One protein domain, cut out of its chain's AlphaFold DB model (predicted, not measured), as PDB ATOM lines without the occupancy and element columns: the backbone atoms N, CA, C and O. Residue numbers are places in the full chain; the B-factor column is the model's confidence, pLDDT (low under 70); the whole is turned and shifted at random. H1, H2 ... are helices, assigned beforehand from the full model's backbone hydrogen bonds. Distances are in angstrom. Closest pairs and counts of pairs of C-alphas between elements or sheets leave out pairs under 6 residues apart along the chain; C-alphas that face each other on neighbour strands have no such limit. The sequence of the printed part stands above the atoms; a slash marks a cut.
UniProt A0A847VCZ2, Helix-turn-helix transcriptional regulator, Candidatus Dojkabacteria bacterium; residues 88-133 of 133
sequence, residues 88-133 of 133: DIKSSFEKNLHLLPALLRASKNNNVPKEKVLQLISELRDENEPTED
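What this domain is: This is residues 88 to 133 of the 133 residues of the protein "Helix-turn-helix transcriptional regulator" of Candidatus Dojkabacteria bacterium (UniProt A0A847VCZ2). Three helices follow one another as an open, loose hook: H1 turns a corner into H2, H2 and H3 make an open V, and residues 127 to 133 stick out as a tail beyond H3. No helix touches another. The printed part has 46 residues with three named helices, in the order H1, H2, H3, and no named strand; its class is all helix. It is loose, with a radius of gyration of the C-alphas of 13.5 A, and spans 42 by 26 by 15 A, only just elongated.

Where its parts are: H1, residues 90 to 96, begins with C-alpha 90 at (16.767, 32.352, 9.570) and is 9.8 A long. H2, residues 100 to 109, is 14.0 A long. H3, residues 114 to 126, is 18.7 A long and ends with C-alpha 126 at (-4.160, 38.045, 11.770).

How they stand to each other: H1 and H2 meet only through their link. H2 and H3 are apart, and H1 and H3 are apart. In H1, H2 and H3 every O i to N i+4 pair is within hydrogen-bond range.

The domain as a whole: The two C-alphas farthest apart, those of Asn 109 and Asp 133, are 41.8 A apart. The printed part has no cut, and both links are tight. Residues 88 to 103 and 118 to 133 stand free. The mean pLDDT of the printed part is 79.5; residues 127 to 133 are under 70.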
ATOM      1  N   ASP A  88      14.830  29.397  13.667       79.88
ATOM      2  CA  ASP A  88      13.563  29.065  13.016       79.88
ATOM      3  C   ASP A  88      13.160  30.082  11.935       79.88
ATOM      4  O   ASP A  88      12.591  29.692  10.914       79.88
ATOM      5  N   ILE A  89      13.531  31.360  12.085       82.94
ATOM      6  CA  ILE A  89      13.223  32.404  11.089       82.94
ATOM      7  C   ILE A  89      14.377  32.702  10.129       82.94
ATOM      8  O   ILE A  89      14.218  33.486   9.190       82.94
ATOM      9  N   LYS A  90      15.539  32.078  10.328       80.88
ATOM     10  CA  LYS A  90      16.767  32.352   9.570       80.88
ATOM     11  C   LYS A  90      16.604  32.158   8.061       80.88
ATOM     12  O   LYS A  90      17.057  32.986   7.279       80.88
ATOM     13  N   SER A  91      15.879  31.120   7.646       78.12
ATOM     14  CA  SER A  91      15.612  30.850   6.225       78.12
ATOM     15  C   SER A  91      14.740  31.930   5.561       78.12
ATOM     16  O   SER A  91      14.997  32.344   4.429       78.12
ATOM     17  N   SER A  92      13.726  32.427   6.268       79.38
ATOM     18  CA  SER A  92      12.877  33.539   5.819       79.38
ATOM     19  C   SER A  92      13.640  34.861   5.822       79.38
ATOM     20  O   SER A  92      13.468  35.684   4.923       79.38
ATOM     21  N   PHE A  93      14.514  35.050   6.809       79.62
ATOM     22  CA  PHE A  93      15.389  36.207   6.901       79.62
ATOM     23  C   PHE A  93      16.320  36.307   5.690       79.62
ATOM     24  O   PHE A  93      16.377  37.362   5.067       79.62
ATOM     25  N   GLU A  94      16.981  35.217   5.293       82.19
ATOM     26  CA  GLU A  94      17.862  35.208   4.117       82.19
ATOM     27  C   GLU A  94      17.122  35.606   2.832       82.19
ATOM     28  O   GLU A  94      17.622  36.420   2.054       82.19
ATOM     29  N   LYS A  95      15.893  35.108   2.640       85.38
ATOM     30  CA  LYS A  95      15.055  35.463   1.481       85.38
ATOM     31  C   LYS A  95      14.664  36.940   1.474       85.38
ATOM     32  O   LYS A  95      14.673  37.573   0.423       85.38
ATOM     33  N   ASN A  96      14.356  37.496   2.643       86.00
ATOM     34  CA  ASN A  96      13.808  38.845   2.789       86.00
ATOM     35  C   ASN A  96      14.853  39.900   3.181       86.00
ATOM     36  O   ASN A  96      14.513  41.073   3.346       86.00
ATOM     37  N   LEU A  97      16.131  39.522   3.291       86.31
ATOM     38  CA  LEU A  97      17.219  40.397   3.739       86.31
ATOM     39  C   LEU A  97      17.299  41.694   2.927       86.31
ATOM     40  O   LEU A  97      17.555  42.767   3.472       86.31
ATOM     41  N   HIS A  98      17.027  41.606   1.625       88.38
ATOM     42  CA  HIS A  98      17.037  42.737   0.701       88.38
ATOM     43  C   HIS A  98      15.953  43.793   1.001       88.38
ATOM     44  O   HIS A  98      16.121  44.956   0.630       88.38
ATOM     45  N   LEU A  99      14.875  43.432   1.707       89.38
ATOM     46  CA  LEU A  99      13.767  44.328   2.062       89.38
ATOM     47  C   LEU A  99      14.037  45.125   3.348       89.38
ATOM     48  O   LEU A  99      13.555  46.252   3.501       89.38
ATOM     49  N   LEU A 100      14.843  44.581   4.265       88.00
ATOM     50  CA  LEU A 100      15.068  45.169   5.590       88.00
ATOM     51  C   LEU A 100      15.671  46.580   5.557       88.00
ATOM     52  O   LEU A 100      15.179  47.442   6.288       88.00
ATOM     53  N   PRO A 101      16.675  46.899   4.714       92.56
ATOM     54  CA  PRO A 101      17.208  48.255   4.659       92.56
ATOM     55  C   PRO A 101      16.170  49.295   4.226       92.56
ATOM     56  O   PRO A 101      16.195  50.421   4.721       92.56
ATOM     57  N   ALA A 102      15.275  48.952   3.296       91.25
ATOM     58  CA  ALA A 102      14.210  49.855   2.859       91.25
ATOM     59  C   ALA A 102      13.190  50.075   3.985       91.25
ATOM     60  O   ALA A 102      12.882  51.223   4.310       91.25
ATOM     61  N   LEU A 103      12.762  48.993   4.643       89.56
ATOM     62  CA  LEU A 103      11.845  49.031   5.782       89.56
ATOM     63  C   LEU A 103      12.396  49.882   6.938       89.56
ATOM     64  O   LEU A 103      11.732  50.807   7.403       89.56
ATOM     65  N   LEU A 104      13.633  49.623   7.372       89.56
ATOM     66  CA  LEU A 104      14.253  50.337   8.493       89.56
ATOM     67  C   LEU A 104      14.501  51.817   8.173       89.56
ATOM     68  O   LEU A 104      14.300  52.673   9.035       89.56
ATOM     69  N   ARG A 105      14.884  52.151   6.930       90.00
ATOM     70  CA  ARG A 105      15.000  53.556   6.496       90.00
ATOM     71  C   ARG A 105      13.647  54.255   6.479       90.00
ATOM     72  O   ARG A 105      13.561  55.377   6.966       90.00
ATOM     73  N   ALA A 106      12.602  53.608   5.965       89.19
ATOM     74  CA  ALA A 106      11.252  54.165   5.975       89.19
ATOM     75  C   ALA A 106      10.748  54.383   7.409       89.19
ATOM     76  O   ALA A 106      10.201  55.444   7.708       89.19
ATOM     77  N   SER A 107      11.004  53.431   8.311       88.25
ATOM     78  CA  SER A 107      10.678  53.558   9.734       88.25
ATOM     79  C   SER A 107      11.400  54.742  10.380       88.25
ATOM     80  O   SER A 107      10.776  55.528  11.093       88.25
ATOM     81  N   LYS A 108      12.702  54.896  10.103       86.56
ATOM     82  CA  LYS A 108      13.527  55.988  10.633       86.56
ATOM     83  C   LYS A 108      13.093  57.353  10.095       86.56
ATOM     84  O   LYS A 108      12.917  58.280  10.873       86.56
ATOM     85  N   ASN A 109      12.911  57.481   8.782       89.44
ATOM     86  CA  ASN A 109      12.602  58.762   8.139       89.44
ATOM     87  C   ASN A 109      11.220  59.299   8.524       89.44
ATOM     88  O   ASN A 109      11.037  60.509   8.597       89.44
ATOM     89  N   ASN A 110      10.261  58.409   8.783       85.62
ATOM     90  CA  ASN A 110       8.901  58.788   9.160       85.62
ATOM     91  C   ASN A 110       8.681  58.828  10.681       85.62
ATOM     92  O   ASN A 110       7.535  58.963  11.104       85.62
ATOM     93  N   ASN A 111       9.739  58.681  11.497       86.06
ATOM     94  CA  ASN A 111       9.655  58.572  12.960       86.06
ATOM     95  C   ASN A 111       8.525  57.629  13.405       86.06
ATOM     96  O   ASN A 111       7.710  57.979  14.260       86.06
ATOM     97  N   VAL A 112       8.435  56.453  12.772       85.75
ATOM     98  CA  VAL A 112       7.341  55.510  13.026       85.75
ATOM     99  C   VAL A 112       7.376  55.107  14.504       85.75
ATOM    100  O   VAL A 112       8.387  54.560  14.952       85.75
ATOM    101  N   PRO A 113       6.307  55.378  15.274       87.50
ATOM    102  CA  PRO A 113       6.286  55.069  16.695       87.50
ATOM    103  C   PRO A 113       6.208  53.555  16.911       87.50
ATOM    104  O   PRO A 113       5.669  52.823  16.073       87.50
ATOM    105  N   LYS A 114       6.714  53.085  18.058       83.06
ATOM    106  CA  LYS A 114       6.719  51.660  18.439       83.06
ATOM    107  C   LYS A 114       5.326  51.048  18.296       83.06
ATOM    108  O   LYS A 114       5.189  49.957  17.762       83.06
ATOM    109  N   GLU A 115       4.293  51.778  18.695       86.81
ATOM    110  CA  GLU A 115       2.889  51.365  18.642       86.81
ATOM    111  C   GLU A 115       2.439  51.015  17.221       86.81
ATOM    112  O   GLU A 115       1.729  50.034  17.029       86.81
ATOM    113  N   LYS A 116       2.895  51.769  16.216       87.25
ATOM    114  CA  LYS A 116       2.544  51.520  14.815       87.25
ATOM    115  C   LYS A 116       3.268  50.298  14.251       87.25
ATOM    116  O   LYS A 116       2.689  49.555  13.469       87.25
ATOM    117  N   VAL A 117       4.510  50.059  14.677       86.38
ATOM    118  CA  VAL A 117       5.223  48.815  14.347       86.38
ATOM    119  C   VAL A 117       4.496  47.613  14.953       86.38
ATOM    120  O   VAL A 117       4.341  46.594  14.290       86.38
ATOM    121  N   LEU A 118       4.001  47.738  16.187       85.06
ATOM    122  CA  LEU A 118       3.226  46.679  16.839       85.06
ATOM    123  C   LEU A 118       1.892  46.412  16.161       85.06
ATOM    124  O   LEU A 118       1.509  45.255  16.037       85.06
ATOM    125  N   GLN A 119       1.216  47.465  15.709       88.00
ATOM    126  CA  GLN A 119       0.001  47.326  14.921       88.00
ATOM    127  C   GLN A 119       0.274  46.538  13.633       88.00
ATOM    128  O   GLN A 119      -0.409  45.555  13.381       88.00
ATOM    129  N   LEU A 120       1.323  46.897  12.884       87.69
ATOM    130  CA  LEU A 120       1.711  46.176  11.669       87.69
ATOM    131  C   LEU A 120       2.026  44.694  11.945       87.69
ATOM    132  O   LEU A 120       1.646  43.827  11.169       87.69
ATOM    133  N   ILE A 121       2.711  44.389  13.053       87.31
ATOM    134  CA  ILE A 121       2.987  42.998  13.451       87.31
ATOM    135  C   ILE A 121       1.688  42.232  13.738       87.31
ATOM    136  O   ILE A 121       1.608  41.056  13.394       87.31
ATOM    137  N   SER A 122       0.695  42.875  14.363       84.69
ATOM    138  CA  SER A 122      -0.624  42.271  14.602       84.69
ATOM    139  C   SER A 122      -1.339  41.980  13.287       84.69
ATOM    140  O   SER A 122      -1.737  40.847  13.061       84.69
ATOM    141  N   GLU A 123      -1.408  42.965  12.387       89.75
ATOM    142  CA  GLU A 123      -2.067  42.834  11.081       89.75
ATOM    143  C   GLU A 123      -1.478  41.664  10.268       89.75
ATOM    144  O   GLU A 123      -2.214  40.833   9.747       89.75
ATOM    145  N   LEU A 124      -0.147  41.520  10.253       85.06
ATOM    146  CA  LEU A 124       0.532  40.406   9.576       85.06
ATOM    147  C   LEU A 124       0.289  39.032  10.229       85.06
ATOM    148  O   LEU A 124       0.460  38.001   9.576       85.06
ATOM    149  N   ARG A 125      -0.043  38.995  11.523       80.31
ATOM    150  CA  ARG A 125      -0.361  37.756  12.243       80.31
ATOM    151  C   ARG A 125      -1.800  37.322  11.962       80.31
ATOM    152  O   ARG A 125      -2.017  36.142  11.706       80.31
ATOM    153  N   ASP A 126      -2.724  38.278  11.948       72.38
ATOM    154  CA  ASP A 126      -4.160  38.045  11.770       72.38
ATOM    155  C   ASP A 126      -4.506  37.631  10.324       72.38
ATOM    156  O   ASP A 126      -5.401  36.821  10.109       72.38
ATOM    157  N   GLU A 127      -3.746  38.085   9.320       58.28
ATOM    158  CA  GLU A 127      -3.908  37.653   7.917       58.28
ATOM    159  C   GLU A 127      -3.597  36.157   7.670       58.28
ATOM    160  O   GLU A 127      -3.871  35.647   6.584       58.28
ATOM    161  N   ASN A 128      -3.028  35.445   8.652       52.84
ATOM    162  CA  ASN A 128      -2.638  34.034   8.541       52.84
ATOM    163  C   ASN A 128      -3.466  33.076   9.424       52.84
ATOM    164  O   ASN A 128      -3.164  31.879   9.444       52.84
ATOM    165  N   GLU A 129      -4.496  33.547  10.138       41.06
ATOM    166  CA  GLU A 129      -5.494  32.639  10.721       41.06
ATOM    167  C   GLU A 129      -6.423  32.145   9.600       41.06
ATOM    168  O   GLU A 129      -7.010  32.966   8.890       41.06
ATOM    169  N   PRO A 130      -6.566  30.821   9.380       44.97
ATOM    170  CA  PRO A 130      -7.555  30.335   8.436       44.97
ATOM    171  C   PRO A 130      -8.930  30.742   8.963       44.97
ATOM    172  O   PRO A 130      -9.323  30.346  10.057       44.97
ATOM    173  N   THR A 131      -9.659  31.537   8.184       40.66
ATOM    174  CA  THR A 131     -11.105  31.670   8.347       40.66
ATOM    175  C   THR A 131     -11.691  30.262   8.304       40.66
ATOM    176  O   THR A 131     -11.636  29.617   7.257       40.66
ATOM    177  N   GLU A 132     -12.165  29.755   9.445       43.09
ATOM    178  CA  GLU A 132     -12.993  28.551   9.470       43.09
ATOM    179  C   GLU A 132     -14.239  28.842   8.619       43.09
ATOM    180  O   GLU A 132     -14.997  29.766   8.927       43.09
ATOM    181  N   ASP A 133     -14.376  28.104   7.514       36.88
ATOM    182  CA  ASP A 133     -15.604  28.013   6.712       36.88
ATOM    183  C   ASP A 133     -16.746  27.365   7.518       36.88
ATOM    184  O   ASP A 133     -16.485  26.362   8.230       36.88
TER     185      ASP A 133